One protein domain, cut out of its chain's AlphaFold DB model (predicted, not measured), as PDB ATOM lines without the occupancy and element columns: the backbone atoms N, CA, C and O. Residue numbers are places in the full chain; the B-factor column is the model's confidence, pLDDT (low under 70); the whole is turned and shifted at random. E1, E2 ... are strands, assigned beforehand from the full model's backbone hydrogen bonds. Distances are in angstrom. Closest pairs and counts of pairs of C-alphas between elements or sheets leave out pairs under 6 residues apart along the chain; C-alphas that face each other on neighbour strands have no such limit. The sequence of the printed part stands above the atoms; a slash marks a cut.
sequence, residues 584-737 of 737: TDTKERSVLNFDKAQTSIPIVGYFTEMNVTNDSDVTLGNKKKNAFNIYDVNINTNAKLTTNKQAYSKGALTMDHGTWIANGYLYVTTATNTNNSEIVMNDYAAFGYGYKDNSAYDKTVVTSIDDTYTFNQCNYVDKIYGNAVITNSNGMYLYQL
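Overview. This is residues 584 to 737 of the 737 residues of an uncharacterized protein of Coprobacillus sp. AM18-4LB-d2 (UniProt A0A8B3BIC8). This is a chain wound in stacked turns, a solenoid of roughly triangular cross-section, whose three walls are parallel sheets that run along the stack. Two walls have seven strands each and run the length of the stack; the third is shorter, with E5, E8, E11 and E14, and long loops at residues 688 to 699 and 712 to 722 interrupt the last turns. The printed part has 154 residues, with no named helix and 18 named strands, E1 to E18 in chain order; the class is all strand. The sheet orders are E1 E3 E6 E9 E12 E15 E17, then E2 E4 E7 E10 E13 E16 E18, then E5 E8 E11 E14, all parallel. The whole is compact, with a radius of gyration of the C-alphas of 14.7 A and spans of 38 by 35 by 30 A.

Along the chain. Find C-alpha 590 at (117.628, 120.391, 138.845); from there E1, residues 590 to 595, runs 16.5 A. Next read E2, residues 598 to 601, then E3, 609 to 613, which is 12.7 A long, and E4, 617 to 620. E5 is residues 628 to 630, E6 is 632 to 636 and 13.1 A long, E7 is 640 to 643, and E8 is 646 to 649. Then come E9, 653 to 656, E10, 659 to 662, E11, 665 to 668, E12, 672 to 675, E13, 678 to 681, and E14, 684 to 687. Look for C-alpha 700 at (122.932, 140.851, 156.072), where E15, residues 700 to 705, begins; it is 14.0 A long. E16 is residues 708 to 711, E17 is 723 to 727 and 13.5 A long, and E18, 730 to 733, ends with C-alpha 733 at (117.778, 157.411, 141.107).

Arrangement. Begin with the sheet whose edge strands are E1 and E17. E1 and E3 are parallel at 6 degrees; look at N 594 and O 611, 2.8 A apart and within hydrogen-bond range. At the other edge, E15 and E17 are parallel at 8 degrees, with N 725 and O 702 at 2.8 A. In the sheet with edge strands E2 and E18, E2 and E4 are parallel at 2 degrees, with N 601 and O 619 at 2.8 A; E16 and E18 are parallel at 19 degrees, with N 732 and O 709 at 2.8 A. These two sheets form a sandwich, two sheets face to face: 22 pairs of C-alphas lie within 10 A, and their best planes are 25 degrees apart. In the sheet of four, E8 and E11 are parallel at 2 degrees, with N 647 and O 665 at 2.8 A. Its strand E8 comes near the first sheet: the closest C-alphas of E6 and E8 are those of Asp 632 and Ser 649, 6.2 A apart. Residues 686 to 687 of E14 also pair, parallel, with residues 719 to 720. E1 and E18 are apart.

Size, cuts and confidence. The two C-alphas farthest apart are those of Asp 585 and Leu 737, 49.8 A, and Leu 737 is the chain's last residue. The printed part has no cut. The links E14 to E15, 12 residues, and E16 to E17, 11 residues, are long; E2 to E3 and E4 to E5, 7 residues each, are short, and the other links are tight. Mean pLDDT of the printed part is 91.5; the model's confidence is under 70 at residues 584 to 588 and 732 to 737, and E18 has a mean of 69.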
ATOM      1  N   THR A 584     107.833 118.055 145.219       55.75
ATOM      2  CA  THR A 584     107.318 118.834 146.345       55.75
ATOM      3  C   THR A 584     108.292 118.939 147.523       55.75
ATOM      4  O   THR A 584     108.068 119.783 148.394       55.75
ATOM      5  N   ASP A 585     109.363 118.135 147.560       55.56
ATOM      6  CA  ASP A 585     110.459 118.338 148.515       55.56
ATOM      7  C   ASP A 585     111.423 119.438 148.034       55.56
ATOM      8  O   ASP A 585     111.600 119.715 146.850       55.56
ATOM      9  N   THR A 586     112.032 120.136 148.981       54.06
ATOM     10  CA  THR A 586     112.613 121.466 148.774       54.06
ATOM     11  C   THR A 586     114.033 121.478 148.198       54.06
ATOM     12  O   THR A 586     114.609 122.561 148.092       54.06
ATOM     13  N   LYS A 587     114.621 120.318 147.855       54.41
ATOM     14  CA  LYS A 587     116.043 120.188 147.464       54.41
ATOM     15  C   LYS A 587     116.357 119.051 146.474       54.41
ATOM     16  O   LYS A 587     117.317 118.311 146.690       54.41
ATOM     17  N   GLU A 588     115.605 118.919 145.386       65.75
ATOM     18  CA  GLU A 588     116.022 118.052 144.269       65.75
ATOM     19  C   GLU A 588     116.858 118.812 143.239       65.75
ATOM     20  O   GLU A 588     116.559 119.954 142.900       65.75
ATOM     21  N   ARG A 589     117.944 118.186 142.783       78.69
ATOM     22  CA  ARG A 589     119.021 118.831 142.022       78.69
ATOM     23  C   ARG A 589     118.670 118.944 140.540       78.69
ATOM     24  O   ARG A 589     119.160 118.171 139.723       78.69
ATOM     25  N   SER A 590     117.822 119.913 140.217       91.06
ATOM     26  CA  SER A 590     117.628 120.391 138.845       91.06
ATOM     27  C   SER A 590     118.423 121.684 138.642       91.06
ATOM     28  O   SER A 590     118.184 122.669 139.351       91.06
ATOM     29  N   VAL A 591     119.346 121.703 137.681       95.38
ATOM     30  CA  VAL A 591     120.186 122.861 137.322       95.38
ATOM     31  C   VAL A 591     119.874 123.305 135.891       95.38
ATOM     32  O   VAL A 591     119.719 122.470 135.001       95.38
ATOM     33  N   LEU A 592     119.760 124.618 135.679       98.31
ATOM     34  CA  LEU A 592     119.602 125.236 134.360       98.31
ATOM     35  C   LEU A 592     120.805 126.131 134.066       98.31
ATOM     36  O   LEU A 592     121.019 127.117 134.770       98.31
ATOM     37  N   ASN A 593     121.549 125.832 133.010       98.81
ATOM     38  CA  ASN A 593     122.710 126.606 132.590       98.81
ATOM     39  C   ASN A 593     122.441 127.299 131.251       98.81
ATOM     40  O   ASN A 593     121.984 126.675 130.295       98.81
ATOM     41  N   PHE A 594     122.787 128.579 131.175       98.88
ATOM     42  CA  PHE A 594     122.919 129.343 129.942       98.88
ATOM     43  C   PHE A 594     124.395 129.718 129.756       98.88
ATOM     44  O   PHE A 594     124.966 130.423 130.598       98.88
ATOM     45  N   ASP A 595     125.006 129.252 128.667       98.62
ATOM     46  CA  ASP A 595     126.392 129.547 128.274       98.62
ATOM     47  C   ASP A 595     126.391 130.056 126.825       98.62
ATOM     48  O   ASP A 595     125.943 129.359 125.914       98.62
ATOM     49  N   LYS A 596     126.825 131.306 126.611       98.38
ATOM     50  CA  LYS A 596     126.750 132.028 125.321       98.38
ATOM     51  C   LYS A 596     125.367 131.983 124.649       98.38
ATOM     52  O   LYS A 596     125.262 132.062 123.426       98.38
ATOM     53  N   ALA A 597     124.301 131.862 125.437       98.69
ATOM     54  CA  ALA A 597     122.940 131.719 124.939       98.69
ATOM     55  C   ALA A 597     122.312 133.077 124.607       98.69
ATOM     56  O   ALA A 597     122.392 134.017 125.396       98.69
ATOM     57  N   GLN A 598     121.617 133.163 123.476       98.62
ATOM     58  CA  GLN A 598     120.821 134.324 123.068       98.62
ATOM     59  C   GLN A 598     119.385 133.869 122.802       98.62
ATOM     60  O   GLN A 598     119.059 133.402 121.713       98.62
ATOM     61  N   THR A 599     118.520 133.939 123.815       98.69
ATOM     62  CA  THR A 599     117.172 133.352 123.738       98.69
ATOM     63  C   THR A 599     116.142 134.088 124.599       98.69
ATOM     64  O   THR A 599     116.475 134.862 125.501       98.69
ATOM     65  N   SER A 600     114.862 133.846 124.316       98.62
ATOM     66  CA  SER A 600     113.724 134.361 125.072       98.62
ATOM     67  C   SER A 600     112.782 133.219 125.450       98.62
ATOM     68  O   SER A 600     112.215 132.586 124.566       98.62
ATOM     69  N   ILE A 601     112.558 133.000 126.749       98.62
ATOM     70  CA  ILE A 601     111.746 131.892 127.284       98.62
ATOM     71  C   ILE A 601     110.579 132.454 128.117       98.62
ATOM     72  O   ILE A 601     110.811 133.249 129.033       98.62
ATOM     73  N   PRO A 602     109.311 132.070 127.871       97.69
ATOM     74  CA  PRO A 602     108.180 132.641 128.604       97.69
ATOM     75  C   PRO A 602     108.160 132.327 130.098       97.69
ATOM     76  O   PRO A 602     107.666 133.146 130.869       97.69
ATOM     77  N   ILE A 603     108.657 131.162 130.521       97.81
ATOM     78  CA  ILE A 603     108.709 130.761 131.931       97.81
ATOM     79  C   ILE A 603     109.808 129.724 132.184       97.81
ATOM     80  O   ILE A 603     110.081 128.870 131.343       97.81
ATOM     81  N   VAL A 604     110.410 129.797 133.369       97.38
ATOM     82  CA  VAL A 604     111.353 128.810 133.907       97.38
ATOM     83  C   VAL A 604     110.878 128.335 135.285       97.38
ATOM     84  O   VAL A 604     110.472 129.144 136.129       97.38
ATOM     85  N   GLY A 605     110.934 127.028 135.549       93.62
ATOM     86  CA  GLY A 605     110.475 126.462 136.821       93.62
ATOM     87  C   GLY A 605     111.120 125.133 137.210       93.62
ATOM     88  O   GLY A 605     111.723 124.453 136.395       93.62
ATOM     89  N   TYR A 606     110.975 124.773 138.488       91.56
ATOM     90  CA  TYR A 606     111.505 123.537 139.092       91.56
ATOM     91  C   TYR A 606     113.038 123.377 139.104       91.56
ATOM     92  O   TYR A 606     113.531 122.265 139.229       91.56
ATOM     93  N   PHE A 607     113.797 124.477 139.079       92.94
ATOM     94  CA  PHE A 607     115.254 124.453 139.269       92.94
ATOM     95  C   PHE A 607     115.674 124.864 140.687       92.94
ATOM     96  O   PHE A 607     115.115 125.797 141.280       92.94
ATOM     97  N   THR A 608     116.687 124.176 141.219       92.38
ATOM     98  CA  THR A 608     117.433 124.591 142.418       92.38
ATOM     99  C   THR A 608     118.468 125.662 142.118       92.38
ATOM    100  O   THR A 608     118.722 126.500 142.973       92.38
ATOM    101  N   GLU A 609     119.023 125.678 140.911       94.19
ATOM    102  CA  GLU A 609     120.014 126.668 140.501       94.19
ATOM    103  C   GLU A 609     119.792 127.047 139.038       94.19
ATOM    104  O   GLU A 609     119.489 126.186 138.208       94.19
ATOM    105  N   MET A 610     119.924 128.336 138.730       97.75
ATOM    106  CA  MET A 610     119.989 128.840 137.363       97.75
ATOM    107  C   MET A 610     121.248 129.681 137.185       97.75
ATOM    108  O   MET A 610     121.406 130.711 137.845       97.75
ATOM    109  N   ASN A 611     122.104 129.261 136.262       98.62
ATOM    110  CA  ASN A 611     123.355 129.915 135.913       98.62
ATOM    111  C   ASN A 611     123.201 130.625 134.566       98.62
ATOM    112  O   ASN A 611     122.861 129.996 133.570       98.62
ATOM    113  N   VAL A 612     123.463 131.929 134.520       98.88
ATOM    114  CA  VAL A 612     123.518 132.720 133.283       98.88
ATOM    115  C   VAL A 612     124.947 133.230 133.139       98.88
ATOM    116  O   VAL A 612     125.415 133.990 133.987       98.88
ATOM    117  N   THR A 613     125.673 132.750 132.129       98.62
ATOM    118  CA  THR A 613     127.141 132.865 132.073       98.62
ATOM    119  C   THR A 613     127.673 133.228 130.687       98.62
ATOM    120  O   THR A 613     126.960 133.120 129.688       98.62
ATOM    121  N   ASN A 614     128.935 133.665 130.642       97.62
ATOM    122  CA  ASN A 614     129.766 133.812 129.442       97.62
ATOM    123  C   ASN A 614     129.078 134.573 128.294       97.62
ATOM    124  O   ASN A 614     128.718 133.986 127.276       97.62
ATOM    125  N   ASP A 615     128.869 135.877 128.478       97.94
ATOM    126  CA  ASP A 615     128.284 136.779 127.471       97.94
ATOM    127  C   ASP A 615     126.867 136.375 126.964       97.94
ATOM    128  O   ASP A 615     126.410 136.878 125.936       97.94
ATOM    129  N   SER A 616     126.137 135.494 127.672       98.81
ATOM    130  CA  SER A 616     124.730 135.170 127.357       98.81
ATOM    131  C   SER A 616     123.822 136.407 127.455       98.81
ATOM    132  O   SER A 616     123.965 137.192 128.389       98.81
ATOM    133  N   ASP A 617     122.828 136.538 126.571       98.81
ATOM    134  CA  ASP A 617     121.750 137.537 126.658       98.81
ATOM    135  C   ASP A 617     120.383 136.835 126.652       98.81
ATOM    136  O   ASP A 617     119.848 136.448 125.608       98.81
ATOM    137  N   VAL A 618     119.828 136.626 127.848       98.88
ATOM    138  CA  VAL A 618     118.631 135.804 128.069       98.88
ATOM    139  C   VAL A 618     117.465 136.671 128.526       98.88
ATOM    140  O   VAL A 618     117.577 137.439 129.482       98.88
ATOM    141  N   THR A 619     116.304 136.513 127.889       98.88
ATOM    142  CA  THR A 619     115.043 137.124 128.337       98.88
ATOM    143  C   THR A 619     114.100 136.066 128.901       98.88
ATOM    144  O   THR A 619     113.720 135.137 128.201       98.88
ATOM    145  N   LEU A 620     113.671 136.213 130.154       98.81
ATOM    146  CA  LEU A 620     112.711 135.318 130.804       98.81
ATOM    147  C   LEU A 620     111.408 136.057 131.132       98.81
ATOM    148  O   LEU A 620     111.423 137.192 131.616       98.81
ATOM    149  N   GLY A 621     110.260 135.413 130.936       98.44
ATOM    150  CA  GLY A 621     108.955 136.020 131.219       98.44
ATOM    151  C   GLY A 621     108.406 136.843 130.058       98.44
ATOM    152  O   GLY A 621     109.147 137.384 129.236       98.44
ATOM    153  N   ASN A 622     107.086 137.032 130.030       97.62
ATOM    154  CA  ASN A 622     106.422 137.906 129.061       97.62
ATOM    155  C   ASN A 622     105.143 138.540 129.656       97.62
ATOM    156  O   ASN A 622     104.977 138.635 130.871       97.62
ATOM    157  N   LYS A 623     104.216 139.028 128.821       95.69
ATOM    158  CA  LYS A 623     102.945 139.616 129.299       95.69
ATOM    159  C   LYS A 623     102.029 138.572 129.967       95.69
ATOM    160  O   LYS A 623     101.317 138.880 130.930       95.69
ATOM    161  N   LYS A 624     102.052 137.332 129.473       96.25
ATOM    162  CA  LYS A 624     101.227 136.214 129.945       96.25
ATOM    163  C   LYS A 624     101.839 135.521 131.162       96.25
ATOM    164  O   LYS A 624     101.144 135.360 132.166       96.25
ATOM    165  N   LYS A 625     103.126 135.178 131.122       97.62
ATOM    166  CA  LYS A 625     103.811 134.358 132.132       97.62
ATOM    167  C   LYS A 625     104.834 135.157 132.938       97.62
ATOM    168  O   LYS A 625     105.437 136.108 132.447       97.62
ATOM    169  N   ASN A 626     104.988 134.775 134.204       97.88
ATOM    170  CA  ASN A 626     106.065 135.266 135.062       97.88
ATOM    171  C   ASN A 626     107.379 134.607 134.620       97.88
ATOM    172  O   ASN A 626     107.349 133.459 134.192       97.88
ATOM    173  N   ALA A 627     108.509 135.294 134.785       98.12
ATOM    174  CA  ALA A 627     109.822 134.788 134.403       98.12
ATOM    175  C   ALA A 627     110.171 133.469 135.106       98.12
ATOM    176  O   ALA A 627     110.441 132.481 134.432       98.12
ATOM    177  N   PHE A 628     110.141 133.437 136.445       97.38
ATOM    178  CA  PHE A 628     110.455 132.221 137.203       97.38
ATOM    179  C   PHE A 628     110.025 132.243 138.675       97.38
ATOM    180  O   PHE A 628     109.746 133.298 139.257       97.38
ATOM    181  N   ASN A 629     110.039 131.052 139.284       93.38
ATOM    182  CA  ASN A 629     109.995 130.826 140.732       93.38
ATOM    183  C   ASN A 629     110.926 129.658 141.131       93.38
ATOM    184  O   ASN A 629     110.470 128.532 141.360       93.38
ATOM    185  N   ILE A 630     112.230 129.931 141.174       91.62
ATOM    186  CA  ILE A 630     113.333 128.965 141.376       91.62
ATOM    187  C   ILE A 630     114.116 129.298 142.655       91.62
ATOM    188  O   ILE A 630     113.788 130.282 143.315       91.62
ATOM    189  N   TYR A 631     115.095 128.483 143.058       92.25
ATOM    190  CA  TYR A 631     115.878 128.758 144.274       92.25
ATOM    191  C   TYR A 631     117.012 129.762 144.032       92.25
ATOM    192  O   TYR A 631     116.772 130.963 144.190       92.25
ATOM    193  N   ASP A 632     118.206 129.298 143.676       94.94
ATOM    194  CA  ASP A 632     119.398 130.137 143.538       94.94
ATOM    195  C   ASP A 632     119.560 130.650 142.093       94.94
ATOM    196  O   ASP A 632     119.200 129.971 141.128       94.94
ATOM    197  N   VAL A 633     120.048 131.885 141.945       98.06
ATOM    198  CA  VAL A 633     120.232 132.573 140.657       98.06
ATOM    199  C   VAL A 633     121.636 133.159 140.592       98.06
ATOM    200  O   VAL A 633     121.995 133.995 141.420       98.06
ATOM    201  N   ASN A 634     122.402 132.766 139.580       98.50
ATOM    202  CA  ASN A 634     123.774 133.206 139.364       98.50
ATOM    203  C   ASN A 634     123.886 133.887 137.988       98.50
ATOM    204  O   ASN A 634     123.477 133.303 136.985       98.50
ATOM    205  N   ILE A 635     124.418 135.112 137.919       98.69
ATOM    206  CA  ILE A 635     124.565 135.882 136.666       98.69
ATOM    207  C   ILE A 635     126.000 136.404 136.590       98.69
ATOM    208  O   ILE A 635     126.341 137.369 137.272       98.69
ATOM    209  N   ASN A 636     126.847 135.748 135.799       98.00
ATOM    210  CA  ASN A 636     128.301 135.913 135.871       98.00
ATOM    211  C   ASN A 636     128.951 136.084 134.489       98.00
ATOM    212  O   ASN A 636     128.363 135.738 133.467       98.00
ATOM    213  N   THR A 637     130.200 136.551 134.459       96.50
ATOM    214  CA  THR A 637     131.047 136.582 133.250       96.50
ATOM    215  C   THR A 637     130.384 137.339 132.088       96.50
ATOM    216  O   THR A 637     130.097 136.767 131.036       96.50
ATOM    217  N   ASN A 638     130.099 138.629 132.299       97.25
ATOM    218  CA  ASN A 638     129.449 139.554 131.354       97.25
ATOM    219  C   ASN A 638     128.021 139.174 130.917       97.25
ATOM    220  O   ASN A 638     127.449 139.840 130.055       97.25
ATOM    221  N   ALA A 639     127.427 138.122 131.483       98.62
ATOM    222  CA  ALA A 639     126.097 137.685 131.094       98.62
ATOM    223  C   ALA A 639     125.003 138.682 131.502       98.62
ATOM    224  O   ALA A 639     125.072 139.349 132.540       98.62
ATOM    225  N   LYS A 640     123.949 138.732 130.691       98.81
ATOM    226  CA  LYS A 640     122.793 139.609 130.831       98.81
ATOM    227  C   LYS A 640     121.510 138.793 130.942       98.81
ATOM    228  O   LYS A 640     121.149 138.031 130.050       98.81
ATOM    229  N   LEU A 641     120.783 139.012 132.033       98.88
ATOM    230  CA  LEU A 641     119.445 138.482 132.258       98.88
ATOM    231  C   LEU A 641     118.423 139.622 132.205       98.88
ATOM    232  O   LEU A 641     118.532 140.612 132.926       98.88
ATOM    233  N   THR A 642     117.383 139.471 131.394       98.88
ATOM    234  CA  THR A 642     116.211 140.353 131.386       98.88
ATOM    235  C   THR A 642     115.007 139.574 131.902       98.88
ATOM    236  O   THR A 642     114.691 138.521 131.359       98.88
ATOM    237  N   THR A 643     114.300 140.059 132.925       98.75
ATOM    238  CA  THR A 643     113.086 139.400 133.439       98.75
ATOM    239  C   THR A 643     111.851 140.274 133.288       98.75
ATOM    240  O   THR A 643     111.844 141.445 133.661       98.75
ATOM    241  N   ASN A 644     110.763 139.699 132.778       98.06
ATOM    242  CA  ASN A 644     109.480 140.379 132.625       98.06
ATOM    243  C   ASN A 644     108.448 139.888 133.647       98.06
ATOM    244  O   ASN A 644     108.464 138.732 134.079       98.06
ATOM    245  N   LYS A 645     107.501 140.777 133.976       96.06
ATOM    246  CA  LYS A 645     106.331 140.551 134.843       96.06
ATOM    247  C   LYS A 645     106.658 140.212 136.301       96.06
ATOM    248  O   LYS A 645     106.326 141.008 137.171       96.06
ATOM    249  N   GLN A 646     107.304 139.084 136.582       97.25
ATOM    250  CA  GLN A 646     107.796 138.746 137.918       97.25
ATOM    251  C   GLN A 646     108.949 137.740 137.853       97.25
ATOM    252  O   GLN A 646     108.828 136.715 137.188       97.25
ATOM    253  N   ALA A 647     109.997 137.976 138.639       98.12
ATOM    254  CA  ALA A 647     111.055 137.026 138.952       98.12
ATOM    255  C   ALA A 647     111.105 136.778 140.467       98.12
ATOM    256  O   ALA A 647     111.104 137.725 141.256       98.12
ATOM    257  N   TYR A 648     111.124 135.510 140.879       97.31
ATOM    258  CA  TYR A 648     111.124 135.122 142.289       97.31
ATOM    259  C   TYR A 648     112.241 134.107 142.565       97.31
ATOM    260  O   TYR A 648     112.118 132.933 142.219       97.31
ATOM    261  N   SER A 649     113.324 134.560 143.194       96.06
ATOM    262  CA  SER A 649     114.380 133.708 143.745       96.06
ATOM    263  C   SER A 649     114.022 133.351 145.191       96.06
ATOM    264  O   SER A 649     113.924 134.228 146.055       96.06
ATOM    265  N   LYS A 650     113.777 132.059 145.449       93.31
ATOM    266  CA  LYS A 650     113.535 131.480 146.787       93.31
ATOM    267  C   LYS A 650     114.824 131.302 147.592       93.31
ATOM    268  O   LYS A 650     114.735 131.048 148.798       93.31
ATOM    269  N   GLY A 651     115.970 131.409 146.932       93.00
ATOM    270  CA  GLY A 651     117.308 131.317 147.486       93.00
ATOM    271  C   GLY A 651     118.071 132.628 147.320       93.00
ATOM    272  O   GLY A 651     117.558 133.702 147.663       93.00
ATOM    273  N   ALA A 652     119.336 132.523 146.937       95.94
ATOM    274  CA  ALA A 652     120.276 133.622 146.822       95.94
ATOM    275  C   ALA A 652     120.402 134.129 145.379       95.94
ATOM    276  O   ALA A 652     120.194 133.394 144.415       95.94
ATOM    277  N   LEU A 653     120.793 135.396 145.260       98.31
ATOM    278  CA  LEU A 653     121.321 135.986 144.037       98.31
ATOM    279  C   LEU A 653     122.842 136.122 144.176       98.31
ATOM    280  O   LEU A 653     123.304 136.765 145.123       98.31
ATOM    281  N   THR A 654     123.592 135.580 143.221       98.50
ATOM    282  CA  THR A 654     125.032 135.828 143.052       98.50
ATOM    283  C   THR A 654     125.272 136.505 141.708       98.50
ATOM    284  O   THR A 654     124.736 136.061 140.694       98.50
ATOM    285  N   MET A 655     126.073 137.568 141.674       98.62
ATOM    286  CA  MET A 655     126.503 138.186 140.418       98.62
ATOM    287  C   MET A 655     127.974 138.585 140.477       98.62
ATOM    288  O   MET A 655     128.401 139.225 141.439       98.62
ATOM    289  N   ASP A 656     128.730 138.240 139.440       98.25
ATOM    290  CA  ASP A 656     130.112 138.670 139.240       98.25
ATOM    291  C   ASP A 656     130.313 139.092 137.780       98.25
ATOM    292  O   ASP A 656     130.305 138.259 136.872       98.25
ATOM    293  N   HIS A 657     130.455 140.400 137.550       98.25
ATOM    294  CA  HIS A 657     130.415 141.018 136.218       98.25
ATOM    295  C   HIS A 657     129.105 140.724 135.447       98.25
ATOM    296  O   HIS A 657     129.116 140.602 134.226       98.25
ATOM    297  N   GLY A 658     127.972 140.570 136.143       98.38
ATOM    298  CA  GLY A 658     126.666 140.277 135.539       98.38
ATOM    299  C   GLY A 658     125.779 141.512 135.348       98.38
ATOM    300  O   GLY A 658     125.940 142.521 136.031       98.38
ATOM    301  N   THR A 659     124.783 141.418 134.465       98.75
ATOM    302  CA  THR A 659     123.723 142.431 134.295       98.75
ATOM    303  C   THR A 659     122.338 141.819 134.515       98.75
ATOM    304  O   THR A 659     121.996 140.834 133.864       98.75
ATOM    305  N   TRP A 660     121.496 142.417 135.365       98.56
ATOM    306  CA  TRP A 660     120.082 142.034 135.506       98.56
ATOM    307  C   TRP A 660     119.137 143.219 135.273       98.56
ATOM    308  O   TRP A 660     119.085 144.154 136.065       98.56
ATOM    309  N   ILE A 661     118.325 143.157 134.212       98.31
ATOM    310  CA  ILE A 661     117.222 144.092 133.947       98.31
ATOM    311  C   ILE A 661     115.885 143.463 134.375       98.31
ATOM    312  O   ILE A 661     115.363 142.573 133.704       98.31
ATOM    313  N   ALA A 662     115.296 143.937 135.472       97.25
ATOM    314  CA  ALA A 662     113.993 143.501 135.970       97.25
ATOM    315  C   ALA A 662     112.873 144.478 135.554       97.25
ATOM    316  O   ALA A 662     112.690 145.544 136.143       97.25
ATOM    317  N   ASN A 663     112.076 144.083 134.556       96.38
ATOM    318  CA  ASN A 663     110.943 144.845 134.006       96.38
ATOM    319  C   ASN A 663     109.635 144.717 134.811       96.38
ATOM    320  O   ASN A 663     108.615 145.275 134.412       96.38
ATOM    321  N   GLY A 664     109.631 143.945 135.897       93.94
ATOM    322  CA  GLY A 664     108.463 143.713 136.748       93.94
ATOM    323  C   GLY A 664     108.871 143.484 138.201       93.94
ATOM    324  O   GLY A 664     109.896 143.999 138.645       93.94
ATOM    325  N   TYR A 665     108.096 142.689 138.940       95.69
ATOM    326  CA  TYR A 665     108.377 142.417 140.351       95.69
ATOM    327  C   TYR A 665     109.587 141.486 140.526       95.69
ATOM    328  O   TYR A 665     109.546 140.322 140.128       95.69
ATOM    329  N   LEU A 666     110.638 141.972 141.174       97.06
ATOM    330  CA  LEU A 666     111.825 141.232 141.583       97.06
ATOM    331  C   LEU A 666     111.745 140.885 143.076       97.06
ATOM    332  O   LEU A 666     111.640 141.766 143.930       97.06
ATOM    333  N   TYR A 667     111.855 139.598 143.396       97.75
ATOM    334  CA  TYR A 667     112.002 139.106 144.765       97.75
ATOM    335  C   TYR A 667     113.256 138.236 144.880       97.75
ATOM    336  O   TYR A 667     113.366 137.228 144.183       97.75
ATOM    337  N   VAL A 668     114.151 138.583 145.804       97.50
ATOM    338  CA  VAL A 668     115.238 137.716 146.283       97.50
ATOM    339  C   VAL A 668     115.016 137.500 147.774       97.50
ATOM    340  O   VAL A 668     114.948 138.457 148.551       97.50
ATOM    341  N   THR A 669     114.821 136.255 148.200       96.38
ATOM    342  CA  THR A 669     114.383 135.963 149.573       96.38
ATOM    343  C   THR A 669     115.513 135.933 150.595       96.38
ATOM    344  O   THR A 669     115.246 136.276 151.747       96.38
ATOM    345  N   THR A 670     116.726 135.515 150.213       95.00
ATOM    346  CA  THR A 670     117.843 135.306 151.153       95.00
ATOM    347  C   THR A 670     118.955 136.350 151.000       95.00
ATOM    348  O   THR A 670     118.742 137.503 151.372       95.00
ATOM    349  N   ALA A 671     120.129 135.963 150.503       96.62
ATOM    350  CA  ALA A 671     121.268 136.834 150.254       96.62
ATOM    351  C   ALA A 671     121.286 137.340 148.805       96.62
ATOM    352  O   ALA A 671     120.859 136.661 147.875       96.62
ATOM    353  N   THR A 672     121.816 138.539 148.618       97.88
ATOM    354  CA  THR A 672     122.172 139.138 147.334       97.88
ATOM    355  C   THR A 672     123.638 139.512 147.431       97.88
ATOM    356  O   THR A 672     123.979 140.391 148.217       97.88
ATOM    357  N   ASN A 673     124.496 138.806 146.702       98.25
ATOM    358  CA  ASN A 673     125.940 139.002 146.706       98.25
ATOM    359  C   ASN A 673     126.366 139.414 145.299       98.25
ATOM    360  O   ASN A 673     126.264 138.614 144.371       98.25
ATOM    361  N   THR A 674     126.805 140.655 145.135       98.12
ATOM    362  CA  THR A 674     127.115 141.238 143.828       98.12
ATOM    363  C   THR A 674     128.520 141.835 143.820       98.12
ATOM    364  O   THR A 674     128.991 142.368 144.829       98.12
ATOM    365  N   ASN A 675     129.198 141.679 142.687       98.19
ATOM    366  CA  ASN A 675     130.532 142.195 142.431       98.19
ATOM    367  C   ASN A 675     130.624 142.719 140.992       98.19
ATOM    368  O   ASN A 675     130.309 141.984 140.053       98.19
ATOM    369  N   ASN A 676     131.085 143.959 140.808       97.81
ATOM    370  CA  ASN A 676     131.311 144.589 139.496       97.81
ATOM    371  C   ASN A 676     130.111 144.460 138.521       97.81
ATOM    372  O   ASN A 676     130.289 144.334 137.310       97.81
ATOM    373  N   SER A 677     128.884 144.441 139.048       98.38
ATOM    374  CA  SER A 677     127.656 144.072 138.333       98.38
ATOM    375  C   SER A 677     126.665 145.238 138.193       98.38
ATOM    376  O   SER A 677     126.715 146.218 138.939       98.38
ATOM    377  N   GLU A 678     125.721 145.130 137.253       98.06
ATOM    378  CA  GLU A 678     124.620 146.087 137.070       98.06
ATOM    379  C   GLU A 678     123.254 145.442 137.356       98.06
ATOM    380  O   GLU A 678     122.928 144.377 136.834       98.06
ATOM    381  N   ILE A 679     122.411 146.111 138.148       96.62
ATOM    382  CA  ILE A 679     121.008 145.727 138.349       96.62
ATOM    383  C   ILE A 679     120.107 146.930 138.057       96.62
ATOM    384  O   ILE A 679     120.226 147.982 138.685       96.62
ATOM    385  N   VAL A 680     119.160 146.760 137.136       96.06
ATOM    386  CA  VAL A 680     118.162 147.764 136.744       96.06
ATOM    387  C   VAL A 680     116.777 147.277 137.152       96.06
ATOM    388  O   VAL A 680     116.352 146.198 136.742       96.06
ATOM    389  N   MET A 681     116.052 148.064 137.943       94.19
ATOM    390  CA  MET A 681     114.726 147.713 138.464       94.19
ATOM    391  C   MET A 681     113.692 148.741 137.999       94.19
ATOM    392  O   MET A 681     113.839 149.936 138.254       94.19
ATOM    393  N   ASN A 682     112.655 148.263 137.302       92.50
ATOM    394  CA  ASN A 682     111.676 149.113 136.612       92.50
ATOM    395  C   ASN A 682     110.273 149.147 137.249       92.50
ATOM    396  O   ASN A 682     109.474 149.991 136.849       92.50
ATOM    397  N   ASP A 683     109.948 148.265 138.208       91.19
ATOM    398  CA  ASP A 683     108.627 148.260 138.873       91.19
ATOM    399  C   ASP A 683     108.694 148.012 140.393       91.19
ATOM    400  O   ASP A 683     108.268 148.857 141.176       91.19
ATOM    401  N   TYR A 684     109.238 146.884 140.856       93.00
ATOM    402  CA  TYR A 684     109.392 146.643 142.296       93.00
ATOM    403  C   TYR A 684     110.525 145.668 142.586       93.00
ATOM    404  O   TYR A 684     110.564 144.596 141.990       93.00
ATOM    405  N   ALA A 685     111.376 145.984 143.555       93.81
ATOM    406  CA  ALA A 685     112.426 145.112 144.061       93.81
ATOM    407  C   ALA A 685     112.291 144.859 145.571       93.81
ATOM    408  O   ALA A 685     112.094 145.773 146.377       93.81
ATOM    409  N   ALA A 686     112.454 143.598 145.974       95.31
ATOM    410  CA  ALA A 686     112.572 143.201 147.372       95.31
ATOM    411  C   ALA A 686     113.748 142.249 147.600       95.31
ATOM    412  O   ALA A 686     113.716 141.099 147.161       95.31
ATOM    413  N   PHE A 687     114.734 142.708 148.371       96.19
ATOM    414  CA  PHE A 687     115.889 141.923 148.805       96.19
ATOM    415  C   PHE A 687     115.706 141.443 150.252       96.19
ATOM    416  O   PHE A 687     115.166 142.162 151.099       96.19
ATOM    417  N   GLY A 688     116.125 140.211 150.545       95.62
ATOM    418  CA  GLY A 688     115.871 139.558 151.832       95.62
ATOM    419  C   GLY A 688     114.395 139.225 152.086       95.62
ATOM    420  O   GLY A 688     113.989 139.095 153.237       95.62
ATOM    421  N   TYR A 689     113.556 139.114 151.046       96.00
ATOM    422  CA  TYR A 689     112.090 139.006 151.176       96.00
ATOM    423  C   TYR A 689     111.605 137.813 152.030       96.00
ATOM    424  O   TYR A 689     110.517 137.867 152.604       96.00
ATOM    425  N   GLY A 690     112.411 136.756 152.183       94.00
ATOM    426  CA  GLY A 690     112.124 135.630 153.080       94.00
ATOM    427  C   GLY A 690     112.131 136.022 154.562       94.00
ATOM    428  O   GLY A 690     111.510 135.351 155.382       94.00
ATOM    429  N   TYR A 691     112.768 137.144 154.901       94.38
ATOM    430  CA  TYR A 691     112.826 137.726 156.240       94.38
ATOM    431  C   TYR A 691     111.831 138.880 156.440       94.38
ATOM    432  O   TYR A 691     111.912 139.579 157.446       94.38
ATOM    433  N   LYS A 692     110.863 139.087 155.534       92.75
ATOM    434  CA  LYS A 692     109.892 140.198 155.619       92.75
ATOM    435  C   LYS A 692     109.091 140.261 156.927       92.75
ATOM    436  O   LYS A 692     108.689 141.342 157.340       92.75
ATOM    437  N   ASP A 693     108.876 139.105 157.554       92.38
ATOM    438  CA  ASP A 693     108.137 138.945 158.809       92.38
ATOM    439  C   ASP A 693     109.082 138.846 160.036       92.38
ATOM    440  O   ASP A 693     108.622 138.738 161.175       92.38
ATOM    441  N   ASN A 694     110.409 138.903 159.835       89.19
ATOM    442  CA  ASN A 694     111.408 138.964 160.907       89.19
ATOM    443  C   ASN A 694     111.530 140.402 161.431       89.19
ATOM    444  O   ASN A 694     112.226 141.230 160.854       89.19
ATOM    445  N   SER A 695     110.922 140.682 162.583       82.81
ATOM    446  CA  SER A 695     110.943 142.010 163.207       82.81
ATOM    447  C   SER A 695     112.328 142.516 163.640       82.81
ATOM    448  O   SER A 695     112.453 143.703 163.942       82.81
ATOM    449  N   ALA A 696     113.355 141.658 163.690       84.44
ATOM    450  CA  ALA A 696     114.709 142.049 164.079       84.44
ATOM    451  C   ALA A 696     115.552 142.606 162.918       84.44
ATOM    452  O   ALA A 696     116.483 143.363 163.181       84.44
ATOM    453  N   TYR A 697     115.255 142.218 161.668       82.00
ATOM    454  CA  TYR A 697     116.024 142.572 160.457       82.00
ATOM    455  C   TYR A 697     117.558 142.434 160.613       82.00
ATOM    456  O   TYR A 697     118.339 143.200 160.057       82.00
ATOM    457  N   ASP A 698     117.996 141.431 161.379       88.69
ATOM    458  CA  ASP A 698     119.375 141.254 161.852       88.69
ATOM    459  C   ASP A 698     120.331 140.644 160.811       88.69
ATOM    460  O   ASP A 698     121.550 140.676 160.987       88.69
ATOM    461  N   LYS A 699     119.799 140.074 159.726       92.44
ATOM    462  CA  LYS A 699     120.583 139.402 158.679       92.44
ATOM    463  C   LYS A 699     121.151 140.401 157.683       92.44
ATOM    464  O   LYS A 699     120.424 141.272 157.220       92.44
ATOM    465  N   THR A 700     122.415 140.239 157.303       93.69
ATOM    466  CA  THR A 700     122.932 140.851 156.072       93.69
ATOM    467  C   THR A 700     122.306 140.128 154.888       93.69
ATOM    468  O   THR A 700     122.493 138.923 154.739       93.69
ATOM    469  N   VAL A 701     121.525 140.857 154.096       95.62
ATOM    470  CA  VAL A 701     120.769 140.331 152.944       95.62
ATOM    471  C   VAL A 701     121.250 140.913 151.617       95.62
ATOM    472  O   VAL A 701     120.954 140.346 150.575       95.62
ATOM    473  N   VAL A 702     122.020 142.006 151.650       96.69
ATOM    474  CA  VAL A 702     122.717 142.572 150.487       96.69
ATOM    475  C   VAL A 702     124.192 142.764 150.841       96.69
ATOM    476  O   VAL A 702     124.502 143.419 151.838       96.69
ATOM    477  N   THR A 703     125.079 142.229 150.010       97.75
ATOM    478  CA  THR A 703     126.522 142.486 149.993       97.75
ATOM    479  C   THR A 703     126.883 142.908 148.575       97.75
ATOM    480  O   THR A 703     126.682 142.132 147.649       97.75
ATOM    481  N   SER A 704     127.383 144.127 148.402       97.06
ATOM    482  CA  SER A 704     127.622 144.732 147.090       97.06
ATOM    483  C   SER A 704     128.997 145.398 147.039       97.06
ATOM    484  O   SER A 704     129.394 146.075 147.998       97.06
ATOM    485  N   ILE A 705     129.725 145.185 145.939       97.75
ATOM    486  CA  ILE A 705     131.104 145.634 145.721       97.75
ATOM    487  C   ILE A 705     131.259 146.142 144.280       97.75
ATOM    488  O   ILE A 705     131.091 145.385 143.331       97.75
ATOM    489  N   ASP A 706     131.608 147.422 144.122       97.31
ATOM    490  CA  ASP A 706     131.849 148.079 142.823       97.31
ATOM    491  C   ASP A 706     130.659 147.979 141.823       97.31
ATOM    492  O   ASP A 706     130.841 148.062 140.610       97.31
ATOM    493  N   ASP A 707     129.424 147.825 142.319       97.12
ATOM    494  CA  ASP A 707     128.217 147.609 141.495       97.12
ATOM    495  C   ASP A 707     127.474 148.906 141.104       97.12
ATOM    496  O   ASP A 707     127.636 149.969 141.712       97.12
ATOM    497  N   THR A 708     126.550 148.804 140.145       96.44
ATOM    498  CA  THR A 708     125.567 149.853 139.821       96.44
ATOM    499  C   THR A 708     124.135 149.350 140.003       96.44
ATOM    500  O   THR A 708     123.711 148.400 139.352       96.44
ATOM    501  N   TYR A 709     123.361 150.025 140.856       93.69
ATOM    502  CA  TYR A 709     121.927 149.778 141.036       93.69
ATOM    503  C   TYR A 709     121.122 150.952 140.475       93.69
ATOM    504  O   TYR A 709     121.210 152.069 140.990       93.69
ATOM    505  N   THR A 710     120.299 150.706 139.458       92.94
ATOM    506  CA  THR A 710     119.422 151.712 138.845       92.94
ATOM    507  C   THR A 710     117.974 151.461 139.254       92.94
ATOM    508  O   THR A 710     117.373 150.465 138.851       92.94
ATOM    509  N   PHE A 711     117.402 152.381 140.032       88.31
ATOM    510  CA  PHE A 711     116.003 152.339 140.463       88.31
ATOM    511  C   PHE A 711     115.192 153.341 139.635       88.31
ATOM    512  O   PHE A 711     115.301 154.558 139.829       88.31
ATOM    513  N   ASN A 712     114.401 152.834 138.690       86.56
ATOM    514  CA  ASN A 712     113.525 153.655 137.859       86.56
ATOM    515  C   ASN A 712     112.182 153.913 138.557       86.56
ATOM    516  O   ASN A 712     111.736 153.141 139.403       86.56
ATOM    517  N   GLN A 713     111.534 155.033 138.221       75.50
ATOM    518  CA  GLN A 713     110.311 155.457 138.902       75.50
ATOM    519  C   GLN A 713     109.150 154.479 138.662       75.50
ATOM    520  O   GLN A 713     108.708 154.283 137.532       75.50
ATOM    521  N   CYS A 714     108.594 153.965 139.756       74.94
ATOM    522  CA  CYS A 714     107.513 152.990 139.773       74.94
ATOM    523  C   CYS A 714     106.376 153.389 140.735       74.94
ATOM    524  O   CYS A 714     106.421 154.433 141.391       74.94
ATOM    525  N   ASN A 715     105.325 152.561 140.816       77.81
ATOM    526  CA  ASN A 715     104.187 152.783 141.726       77.81
ATOM    527  C   ASN A 715     104.400 152.202 143.136       77.81
ATOM    528  O   ASN A 715     103.553 152.392 144.013       77.81
ATOM    529  N   TYR A 716     105.492 151.471 143.349       82.25
ATOM    530  CA  TYR A 716     105.788 150.768 144.589       82.25
ATOM    531  C   TYR A 716     107.014 151.371 145.285       82.25
ATOM    532  O   TYR A 716     107.660 152.282 144.779       82.25
ATOM    533  N   VAL A 717     107.297 150.910 146.502       82.62
ATOM    534  CA  VAL A 717     108.500 151.299 147.248       82.62
ATOM    535  C   VAL A 717     109.340 150.051 147.416       82.62
ATOM    536  O   VAL A 717     108.883 149.121 148.087       82.62
ATOM    537  N   ASP A 718     110.529 150.050 146.819       86.75
ATOM    538  CA  ASP A 718     111.507 148.964 146.918       86.75
ATOM    539  C   ASP A 718     111.954 148.740 148.368       86.75
ATOM    540  O   ASP A 718     111.936 149.657 149.198       86.75
ATOM    541  N   LYS A 719     112.321 147.499 148.707       90.19
ATOM    542  CA  LYS A 719     112.574 147.102 150.101       90.19
ATOM    543  C   LYS A 719     113.796 146.219 150.270       90.19
ATOM    544  O   LYS A 719     114.022 145.276 149.521       90.19
ATOM    545  N   ILE A 720     114.509 146.470 151.363       92.62
ATOM    546  CA  ILE A 720     115.530 145.579 151.905       92.62
ATOM    547  C   ILE A 720     115.039 145.130 153.281       92.62
ATOM    548  O   ILE A 720     114.798 145.953 154.162       92.62
ATOM    549  N   TYR A 721     114.857 143.825 153.456       93.50
ATOM    550  CA  TYR A 721     114.351 143.212 154.686       93.50
ATOM    551  C   TYR A 721     115.503 142.657 155.542       93.50
ATOM    552  O   TYR A 721     115.530 141.488 155.922       93.50
ATOM    553  N   GLY A 722     116.483 143.516 155.824       93.00
ATOM    554  CA  GLY A 722     117.704 143.186 156.556       93.00
ATOM    555  C   GLY A 722     118.757 144.289 156.437       93.00
ATOM    556  O   GLY A 722     118.474 145.389 155.963       93.00
ATOM    557  N   ASN A 723     119.986 143.979 156.838       92.75
ATOM    558  CA  ASN A 723     121.155 144.838 156.676       92.75
ATOM    559  C   ASN A 723     121.723 144.757 155.248       92.75
ATOM    560  O   ASN A 723     121.718 143.691 154.624       92.75
ATOM    561  N   ALA A 724     122.281 145.869 154.770       92.62
ATOM    562  CA  ALA A 724     123.024 145.956 153.515       92.62
ATOM    563  C   ALA A 724     124.468 146.413 153.779       92.62
ATOM    564  O   ALA A 724     124.694 147.346 154.552       92.62
ATOM    565  N   VAL A 725     125.434 145.765 153.129       94.12
ATOM    566  CA  VAL A 725     126.859 146.117 153.142       94.12
ATOM    567  C   VAL A 725     127.243 146.501 151.718       94.12
ATOM    568  O   VAL A 725     127.182 145.669 150.821       94.12
ATOM    569  N   ILE A 726     127.599 147.767 151.505       92.88
ATOM    570  CA  ILE A 726     127.832 148.338 150.173       92.88
ATOM    571  C   ILE A 726     129.221 148.982 150.151       92.88
ATOM    572  O   ILE A 726     129.525 149.822 151.001       92.88
ATOM    573  N   THR A 727     130.056 148.587 149.190       93.88
ATOM    574  CA  THR A 727     131.439 149.055 149.024       93.88
ATOM    575  C   THR A 727     131.623 149.580 147.605       93.88
ATOM    576  O   THR A 727     131.466 148.817 146.665       93.88
ATOM    577  N   ASN A 728     131.951 150.865 147.440       91.12
ATOM    578  CA  ASN A 728     132.138 151.558 146.147       91.12
ATOM    579  C   ASN A 728     130.945 151.565 145.160       91.12
ATOM    580  O   ASN A 728     130.988 152.312 144.183       91.12
ATOM    581  N   SER A 729     129.886 150.795 145.407       88.62
ATOM    582  CA  SER A 729     128.724 150.703 144.527       88.62
ATOM    583  C   SER A 729     127.869 151.970 144.534       88.62
ATOM    584  O   SER A 729     127.720 152.636 145.565       88.62
ATOM    585  N   ASN A 730     127.246 152.277 143.396       84.81
ATOM    586  CA  ASN A 730     126.433 153.478 143.207       84.81
ATOM    587  C   ASN A 730     124.952 153.132 143.010       84.81
ATOM    588  O   ASN A 730     124.598 152.310 142.168       84.81
ATOM    589  N   GLY A 731     124.077 153.810 143.759       72.75
ATOM    590  CA  GLY A 731     122.633 153.800 143.529       72.75
ATOM    591  C   GLY A 731     122.212 155.011 142.698       72.75
ATOM    592  O   GLY A 731     122.294 156.141 143.184       72.75
ATOM    593  N   MET A 732     121.754 154.794 141.466       60.94
ATOM    594  CA  MET A 732     121.216 155.846 140.605       60.94
ATOM    595  C   MET A 732     119.689 155.904 140.702       60.94
ATOM    596  O   MET A 732     118.984 154.991 140.276       60.94
ATOM    597  N   TYR A 733     119.184 157.028 141.215       57.19
ATOM    598  CA  TYR A 733     117.778 157.411 141.107       57.19
ATOM    599  C   TYR A 733     117.610 158.341 139.905       57.19
ATOM    600  O   TYR A 733     118.055 159.492 139.932       57.19
ATOM    601  N   LEU A 734     116.964 157.854 138.844       48.06
ATOM    602  CA  LEU A 734     116.671 158.649 137.650       48.06
ATOM    603  C   LEU A 734     115.463 159.569 137.892       48.06
ATOM    604  O   LEU A 734     114.347 159.313 137.447       48.06
ATOM    605  N   TYR A 735     115.701 160.676 138.597       37.66
ATOM    606  CA  TYR A 735     114.741 161.774 138.695       37.66
ATOM    607  C   TYR A 735     114.670 162.536 137.362       37.66
ATOM    608  O   TYR A 735     115.591 163.284 137.025       37.66
ATOM    609  N   GLN A 736     113.558 162.413 136.633       33.22
ATOM    610  CA  GLN A 736     113.137 163.451 135.686       33.22
ATOM    611  C   GLN A 736     112.127 164.378 136.379       33.22
ATOM    612  O   GLN A 736     111.173 163.910 137.000       33.22
ATOM    613  N   LEU A 737     112.411 165.683 136.319       30.86
ATOM    614  CA  LEU A 737     111.598 166.788 136.850       30.86
ATOM    615  C   LEU A 737     110.506 167.216 135.861       30.86
ATOM    616  O   LEU A 737     110.813 167.244 134.647       30.86
TER     617      LEU A 737